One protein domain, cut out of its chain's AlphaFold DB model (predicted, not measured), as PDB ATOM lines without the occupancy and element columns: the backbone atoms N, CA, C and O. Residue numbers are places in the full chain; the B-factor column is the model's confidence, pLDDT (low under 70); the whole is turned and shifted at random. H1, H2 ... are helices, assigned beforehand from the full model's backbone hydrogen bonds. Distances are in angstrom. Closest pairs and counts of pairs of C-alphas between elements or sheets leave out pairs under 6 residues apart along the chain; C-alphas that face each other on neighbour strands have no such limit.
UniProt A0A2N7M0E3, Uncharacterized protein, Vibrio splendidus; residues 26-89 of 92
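AT A GLANCE: This is residues 26 to 89 of the 92 residues of an uncharacterized protein of Vibrio splendidus (UniProt A0A2N7M0E3). H3 and H5 converge as a V near Leu 60 and Leu 86, H2 crosses its open end, and H4 covers one side. H1 lies beyond H2, touching no helix. The printed part has 64 residues and five named helices, H1 to H5, all helix, no named strand; it is compact, with radius of gyration of the C-alphas 11.3 A and spans of 33 by 27 by 16 A.

HOW THE PARTS SIT: H1, residues 26 to 31, is close but not clearly touching H2, residues 34 to 39: C-alphas 30 and 36, the closest, are 6.7 A apart. H2 touches H5, residues 79 to 88, about perpendicular at 81 degrees; their closest C-alphas, 34 and 79, are 4.3 A apart. H3, residues 51 to 61, touches H5 at a steep tilt of 50 degrees, the same way; C-alphas 60 and 86, the closest, are 5.8 A apart. H4, residues 67 to 74, and H5 form a hairpin and only just touch, with 3 pairs of C-alphas within 8 A; the closest, 74 and 82, are 5.1 A apart. In H1 to H5 every O i to N i+4 pair is within hydrogen-bond range.

IN THESE COORDINATES: H1 begins at C-alpha 26 (35.723, 76.910, 34.988). H3 spans 15.2 A and H5 14.2 A, ending at C-alpha 88 (36.161, 95.563, 54.939).

THE WHOLE: C-alphas 44 and 65, the farthest apart, are 34.1 A apart. The printed part has no cut; the link H2 to H3 is long. Residue 89 has pLDDT under 70.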
ATOM      1  N   THR A  26      36.934  76.292  34.442       70.31
ATOM      2  CA  THR A  26      35.723  76.910  34.988       70.31
ATOM      3  C   THR A  26      35.222  76.156  36.224       70.31
ATOM      4  O   THR A  26      34.898  76.781  37.234       70.31
ATOM      5  N   VAL A  27      35.267  74.818  36.210       72.06
ATOM      6  CA  VAL A  27      34.896  73.983  37.371       72.06
ATOM      7  C   VAL A  27      35.824  74.228  38.565       72.06
ATOM      8  O   VAL A  27      35.357  74.346  39.697       72.06
ATOM      9  N   GLN A  28      37.135  74.351  38.336       75.12
ATOM     10  CA  GLN A  28      38.091  74.618  39.413       75.12
ATOM     11  C   GLN A  28      37.883  76.005  40.034       75.12
ATOM     12  O   GLN A  28      37.903  76.141  41.258       75.12
ATOM     13  N   THR A  29      37.644  77.031  39.211       76.50
ATOM     14  CA  THR A  29      37.316  78.377  39.699       76.50
ATOM     15  C   THR A  29      36.008  78.379  40.494       76.50
ATOM     16  O   THR A  29      35.942  78.989  41.559       76.50
ATOM     17  N   MET A  30      34.992  77.644  40.034       76.38
ATOM     18  CA  MET A  30      33.721  77.486  40.747       76.38
ATOM     19  C   MET A  30      33.896  76.776  42.094       76.38
ATOM     20  O   MET A  30      33.356  77.244  43.094       76.38
ATOM     21  N   ALA A  31      34.703  75.716  42.169       78.62
ATOM     22  CA  ALA A  31      34.992  75.015  43.424       78.62
ATOM     23  C   ALA A  31      35.759  75.883  44.441       78.62
ATOM     24  O   ALA A  31      35.646  75.688  45.647       78.62
ATOM     25  N   GLN A  32      36.533  76.865  43.973       82.88
ATOM     26  CA  GLN A  32      37.262  77.809  44.833       82.88
ATOM     27  C   GLN A  32      36.464  79.080  45.165       82.88
ATOM     28  O   GLN A  32      36.932  79.931  45.934       82.88
ATOM     29  N   SER A  33      35.273  79.221  44.581       88.44
ATOM     30  CA  SER A  33      34.422  80.391  44.755       88.44
ATOM     31  C   SER A  33      33.815  80.463  46.153       88.44
ATOM     32  O   SER A  33      33.631  79.460  46.853       88.44
ATOM     33  N   PHE A  34      33.452  81.677  46.553       88.44
ATOM     34  CA  PHE A  34      32.735  81.909  47.797       88.44
ATOM     35  C   PHE A  34      31.371  81.212  47.826       88.44
ATOM     36  O   PHE A  34      30.975  80.687  48.865       88.44
ATOM     37  N   LEU A  35      30.683  81.130  46.683       87.56
ATOM     38  CA  LEU A  35      29.427  80.397  46.557       87.56
ATOM     39  C   LEU A  35      29.588  78.928  46.969       87.56
ATOM     40  O   LEU A  35      28.810  78.443  47.787       87.56
ATOM     41  N   TYR A  36      30.610  78.234  46.457       86.56
ATOM     42  CA  TYR A  36      30.867  76.837  46.825       86.56
ATOM     43  C   TYR A  36      31.232  76.697  48.307       86.56
ATOM     44  O   TYR A  36      30.735  75.802  48.989       86.56
ATOM     45  N   HIS A  37      32.037  77.620  48.836       88.44
ATOM     46  CA  HIS A  37      32.387  77.645  50.254       88.44
ATOM     47  C   HIS A  37      31.145  77.762  51.155       88.44
ATOM     48  O   HIS A  37      31.013  77.007  52.114       88.44
ATOM     49  N   VAL A  38      30.210  78.659  50.829       88.94
ATOM     50  CA  VAL A  38      28.986  78.877  51.613       88.94
ATOM     51  C   VAL A  38      27.979  77.737  51.437       88.94
ATOM     52  O   VAL A  38      27.367  77.296  52.410       88.94
ATOM     53  N   LYS A  39      27.797  77.244  50.210       86.56
ATOM     54  CA  LYS A  39      26.771  76.246  49.880       86.56
ATOM     55  C   LYS A  39      27.187  74.801  50.147       86.56
ATOM     56  O   LYS A  39      26.303  73.956  50.297       86.56
ATOM     57  N   GLY A  40      28.488  74.526  50.178       83.94
ATOM     58  CA  GLY A  40      29.044  73.191  50.381       83.94
ATOM     59  C   GLY A  40      28.842  72.655  51.798       83.94
ATOM     60  O   GLY A  40      28.371  73.363  52.685       83.94
ATOM     61  N   ASP A  41      29.174  71.380  52.005       83.62
ATOM     62  CA  ASP A  41      29.022  70.692  53.289       83.62
ATOM     63  C   ASP A  41      30.360  70.589  54.022       83.62
ATOM     64  O   ASP A  41      31.227  69.823  53.608       83.62
ATOM     65  N   GLU A  42      30.491  71.274  55.158       82.56
ATOM     66  CA  GLU A  42      31.670  71.209  56.035       82.56
ATOM     67  C   GLU A  42      32.000  69.787  56.536       82.56
ATOM     68  O   GLU A  42      33.149  69.490  56.867       82.56
ATOM     69  N   LYS A  43      31.008  68.882  56.576       82.06
ATOM     70  CA  LYS A  43      31.202  67.474  56.967       82.06
ATOM     71  C   LYS A  43      31.860  66.646  55.866       82.06
ATOM     72  O   LYS A  43      32.464  65.618  56.168       82.06
ATOM     73  N   ILE A  44      31.717  67.073  54.612       81.19
ATOM     74  CA  ILE A  44      32.287  66.416  53.431       81.19
ATOM     75  C   ILE A  44      33.598  67.107  53.042       81.19
ATOM     76  O   ILE A  44      34.586  66.435  52.754       81.19
ATOM     77  N   ASP A  45      33.624  68.438  53.089       80.88
ATOM     78  CA  ASP A  45      34.762  69.273  52.728       80.88
ATOM     79  C   ASP A  45      35.030  70.314  53.823       80.88
ATOM     80  O   ASP A  45      34.299  71.288  53.993       80.88
ATOM     81  N   LYS A  46      36.142  70.139  54.546       82.12
ATOM     82  CA  LYS A  46      36.573  71.050  55.621       82.12
ATOM     83  C   LYS A  46      36.911  72.459  55.134       82.12
ATOM     84  O   LYS A  46      37.177  73.333  55.952       82.12
ATOM     85  N   SER A  47      36.995  72.670  53.823       82.12
ATOM     86  CA  SER A  47      37.221  73.983  53.236       82.12
ATOM     87  C   SER A  47      35.933  74.794  53.057       82.12
ATOM     88  O   SER A  47      36.043  75.975  52.724       82.12
ATOM     89  N   CYS A  48      34.754  74.200  53.295       87.44
ATOM     90  CA  CYS A  48      33.447  74.863  53.317       87.44
ATOM     91  C   CYS A  48      33.180  75.588  54.646       87.44
ATOM     92  O   CYS A  48      33.756  75.250  55.677       87.44
ATOM     93  N   ALA A  49      32.299  76.588  54.601       88.00
ATOM     94  CA  ALA A  49      31.904  77.384  55.754       88.00
ATOM     95  C   ALA A  49      31.129  76.531  56.757       88.00
ATOM     96  O   ALA A  49      30.243  75.774  56.365       88.00
ATOM     97  N   THR A  50      31.406  76.722  58.040       88.69
ATOM     98  CA  THR A  50      30.555  76.240  59.133       88.69
ATOM     99  C   THR A  50      29.247  77.024  59.208       88.69
ATOM    100  O   THR A  50      29.153  78.152  58.722       88.69
ATOM    101  N   ASP A  51      28.229  76.478  59.875       87.44
ATOM    102  CA  ASP A  51      26.990  77.229  60.135       87.44
ATOM    103  C   ASP A  51      27.242  78.555  60.881       87.44
ATOM    104  O   ASP A  51      26.590  79.563  60.597       87.44
ATOM    105  N   GLU A  52      28.223  78.586  61.786       88.38
ATOM    106  CA  GLU A  52      28.634  79.802  62.496       88.38
ATOM    107  C   GLU A  52      29.242  80.842  61.544       88.38
ATOM    108  O   GLU A  52      28.883  82.025  61.594       88.38
ATOM    109  N   GLU A  53      30.114  80.411  60.628       89.38
ATOM    110  CA  GLU A  53      30.697  81.272  59.596       89.38
ATOM    111  C   GLU A  53      29.633  81.786  58.626       89.38
ATOM    112  O   GLU A  53      29.580  82.990  58.377       89.38
ATOM    113  N   ARG A  54      28.719  80.925  58.159       88.81
ATOM    114  CA  ARG A  54      27.586  81.326  57.305       88.81
ATOM    115  C   ARG A  54      26.750  82.418  57.970       88.81
ATOM    116  O   ARG A  54      26.429  83.423  57.336       88.81
ATOM    117  N   GLN A  55      26.429  82.269  59.257       88.62
ATOM    118  CA  GLN A  55      25.697  83.291  60.012       88.62
ATOM    119  C   GLN A  55      26.507  84.576  60.219       88.62
ATOM    120  O   GLN A  55      25.940  85.670  60.241       88.62
ATOM    121  N   SER A  56      27.826  84.468  60.385       89.19
ATOM    122  CA  SER A  56      28.717  85.626  60.471       89.19
ATOM    123  C   SER A  56      28.744  86.404  59.153       89.19
ATOM    124  O   SER A  56      28.456  87.601  59.139       89.19
ATOM    125  N   TYR A  57      28.969  85.720  58.031       89.31
ATOM    126  CA  TYR A  57      28.967  86.320  56.696       89.31
ATOM    127  C   TYR A  57      27.621  86.936  56.349       89.31
ATOM    128  O   TYR A  57      27.573  88.050  55.841       89.31
ATOM    129  N   LYS A  58      26.525  86.265  56.706       88.00
ATOM    130  CA  LYS A  58      25.179  86.817  56.580       88.00
ATOM    131  C   LYS A  58      25.041  88.144  57.319       88.00
ATOM    132  O   LYS A  58      24.544  89.106  56.745       88.00
ATOM    133  N   ARG A  59      25.477  88.218  58.582       87.00
ATOM    134  CA  ARG A  59      25.412  89.463  59.364       87.00
ATOM    135  C   ARG A  59      26.221  90.584  58.714       87.00
ATOM    136  O   ARG A  59      25.715  91.695  58.640       87.00
ATOM    137  N   LEU A  60      27.414  90.282  58.205       86.50
ATOM    138  CA  LEU A  60      28.262  91.251  57.503       86.50
ATOM    139  C   LEU A  60      27.640  91.710  56.174       86.50
ATOM    140  O   LEU A  60      27.550  92.903  55.911       86.50
ATOM    141  N   ALA A  61      27.110  90.791  55.369       86.12
ATOM    142  CA  ALA A  61      26.433  91.138  54.120       86.12
ATOM    143  C   ALA A  61      25.204  92.030  54.356       86.12
ATOM    144  O   ALA A  61      24.945  92.945  53.585       86.12
ATOM    145  N   LEU A  62      24.468  91.799  55.449       85.38
ATOM    146  CA  LEU A  62      23.320  92.619  55.838       85.38
ATOM    147  C   LEU A  62      23.693  94.030  56.315       85.38
ATOM    148  O   LEU A  62      22.806  94.877  56.377       85.38
ATOM    149  N   THR A  63      24.963  94.286  56.650       83.75
ATOM    150  CA  THR A  63      25.441  95.646  56.960       83.75
ATOM    151  C   THR A  63      25.764  96.476  55.719       83.75
ATOM    152  O   THR A  63      25.891  97.691  55.829       83.75
ATOM    153  N   ALA A  64      25.853  95.857  54.537       81.75
ATOM    154  CA  ALA A  64      26.061  96.584  53.292       81.75
ATOM    155  C   ALA A  64      24.826  97.425  52.918       81.75
ATOM    156  O   ALA A  64      23.689  97.045  53.202       81.75
ATOM    157  N   ASN A  65      25.055  98.542  52.218       79.56
ATOM    158  CA  ASN A  65      23.985  99.414  51.725       79.56
ATOM    159  C   ASN A  65      23.046  98.694  50.739       79.56
ATOM    160  O   ASN A  65      21.833  98.895  50.794       79.56
ATOM    161  N   ASP A  66      23.595  97.815  49.894       84.00
ATOM    162  CA  ASP A  66      22.831  96.871  49.074       84.00
ATOM    163  C   ASP A  66      23.378  95.441  49.256       84.00
ATOM    164  O   ASP A  66      24.330  95.031  48.586       84.00
ATOM    165  N   PRO A  67      22.788  94.653  50.174       83.25
ATOM    166  CA  PRO A  67      23.221  93.285  50.442       83.25
ATOM    167  C   PRO A  67      23.096  92.340  49.242       83.25
ATOM    168  O   PRO A  67      23.801  91.335  49.190       83.25
ATOM    169  N   ILE A  68      22.175  92.602  48.308       84.12
ATOM    170  CA  ILE A  68      21.941  91.711  47.164       84.12
ATOM    171  C   ILE A  68      23.033  91.934  46.124       84.12
ATOM    172  O   ILE A  68      23.671  90.967  45.707       84.12
ATOM    173  N   ASP A  69      23.276  93.193  45.760       85.25
ATOM    174  CA  ASP A  69      24.340  93.547  44.817       85.25
ATOM    175  C   ASP A  69      25.714  93.122  45.352       85.25
ATOM    176  O   ASP A  69      26.514  92.511  44.644       85.25
ATOM    177  N   PHE A  70      25.952  93.322  46.651       85.81
ATOM    178  CA  PHE A  70      27.200  92.910  47.284       85.81
ATOM    179  C   PHE A  70      27.443  91.394  47.200       85.81
ATOM    180  O   PHE A  70      28.537  90.958  46.836       85.81
ATOM    181  N   ILE A  71      26.423  90.572  47.480       86.69
ATOM    182  CA  ILE A  71      26.517  89.108  47.358       86.69
ATOM    183  C   ILE A  71      26.808  88.696  45.914       86.69
ATOM    184  O   ILE A  71      27.668  87.844  45.683       86.69
ATOM    185  N   GLU A  72      26.130  89.311  44.946       84.75
ATOM    186  CA  GLU A  72      26.334  89.039  43.522       84.75
ATOM    187  C   GLU A  72      27.775  89.310  43.075       84.75
ATOM    188  O   GLU A  72      28.325  88.545  42.279       84.75
ATOM    189  N   GLN A  73      28.416  90.338  43.634       86.00
ATOM    190  CA  GLN A  73      29.815  90.654  43.355       86.00
ATOM    191  C   GLN A  73      30.777  89.629  43.968       86.00
ATOM    192  O   GLN A  73      31.716  89.185  43.302       86.00
ATOM    193  N   ILE A  74      30.559  89.224  45.226       87.50
ATOM    194  CA  ILE A  74      31.502  88.348  45.940       87.50
ATOM    195  C   ILE A  74      31.310  86.856  45.637       87.50
ATOM    196  O   ILE A  74      32.245  86.082  45.843       87.50
ATOM    197  N   LYS A  75      30.145  86.423  45.130       86.00
ATOM    198  CA  LYS A  75      29.807  84.990  44.985       86.00
ATOM    199  C   LYS A  75      30.816  84.190  44.153       86.00
ATOM    200  O   LYS A  75      31.135  83.062  44.519       86.00
ATOM    201  N   MET A  76      31.334  84.771  43.065       85.12
ATOM    202  CA  MET A  76      32.306  84.123  42.169       85.12
ATOM    203  C   MET A  76      33.759  84.456  42.525       85.12
ATOM    204  O   MET A  76      34.680  83.944  41.891       85.12
ATOM    205  N   MET A  77      33.993  85.314  43.523       88.31
ATOM    206  CA  MET A  77      35.350  85.601  43.971       88.31
ATOM    207  C   MET A  77      35.934  84.393  44.712       88.31
ATOM    208  O   MET A  77      35.189  83.633  45.339       88.31
ATOM    209  N   PRO A  78      37.269  84.230  44.711       88.44
ATOM    210  CA  PRO A  78      37.925  83.273  45.589       88.44
ATOM    211  C   PRO A  78      37.535  83.528  47.046       88.44
ATOM    212  O   PRO A  78      37.504  84.687  47.475       88.44
ATOM    213  N   LYS A  79      37.282  82.457  47.810       86.00
ATOM    214  CA  LYS A  79      36.778  82.540  49.196       86.00
ATOM    215  C   LYS A  79      37.509  83.575  50.061       86.00
ATOM    216  O   LYS A  79      36.875  84.373  50.736       86.00
ATOM    217  N   GLU A  80      38.839  83.613  49.994       87.12
ATOM    218  CA  GLU A  80      39.670  84.486  50.831       87.12
ATOM    219  C   GLU A  80      39.436  85.962  50.515       87.12
ATOM    220  O   GLU A  80      39.386  86.801  51.412       87.12
ATOM    221  N   LYS A  81      39.240  86.275  49.231       88.06
ATOM    222  CA  LYS A  81      38.934  87.629  48.783       88.06
ATOM    223  C   LYS A  81      37.527  88.028  49.216       88.06
ATOM    224  O   LYS A  81      37.371  89.091  49.800       88.06
ATOM    225  N   ALA A  82      36.534  87.163  49.015       87.94
ATOM    226  CA  ALA A  82      35.152  87.427  49.416       87.94
ATOM    227  C   ALA A  82      34.999  87.655  50.930       87.94
ATOM    228  O   ALA A  82      34.330  88.597  51.350       87.94
ATOM    229  N   VAL A  83      35.666  86.841  51.756       86.75
ATOM    230  CA  VAL A  83      35.671  87.012  53.219       86.75
ATOM    231  C   VAL A  83      36.327  88.333  53.614       86.75
ATOM    232  O   VAL A  83      35.836  89.021  54.507       86.75
ATOM    233  N   ARG A  84      37.407  88.724  52.931       88.44
ATOM    234  CA  ARG A  84      38.058  90.012  53.168       88.44
ATOM    235  C   ARG A  84      37.143  91.188  52.813       88.44
ATOM    236  O   ARG A  84      37.059  92.122  53.599       88.44
ATOM    237  N   GLU A  85      36.442  91.133  51.681       86.75
ATOM    238  CA  GLU A  85      35.463  92.160  51.289       86.75
ATOM    239  C   GLU A  85      34.321  92.267  52.315       86.75
ATOM    240  O   GLU A  85      33.973  93.369  52.737       86.75
ATOM    241  N   LEU A  86      33.795  91.131  52.793       84.56
ATOM    242  CA  LEU A  86      32.778  91.082  53.855       84.56
ATOM    243  C   LEU A  86      33.241  91.764  55.151       84.56
ATOM    244  O   LEU A  86      32.436  92.363  55.855       84.56
ATOM    245  N   GLN A  87      34.528  91.661  55.483       81.81
ATOM    246  CA  GLN A  87      35.105  92.276  56.680       81.81
ATOM    247  C   GLN A  87      35.458  93.760  56.490       81.81
ATOM    248  O   GLN A  87      35.501  94.498  57.473       81.81
ATOM    249  N   LEU A  88      35.737  94.195  55.257       77.81
ATOM    250  CA  LEU A  88      36.161  95.563  54.939       77.81
ATOM    251  C   LEU A  88      34.998  96.534  54.712       77.81
ATOM    252  O   LEU A  88      35.179  97.724  54.955       77.81
ATOM    253  N   ASN A  89      33.829  96.053  54.280       62.84
ATOM    254  CA  ASN A  89      32.672  96.890  53.941       62.84
ATOM    255  C   ASN A  89      31.490  96.726  54.918       62.84
ATOM    256  O   ASN A  89      30.461  96.164  54.544       62.84
TER     257      ASN A  89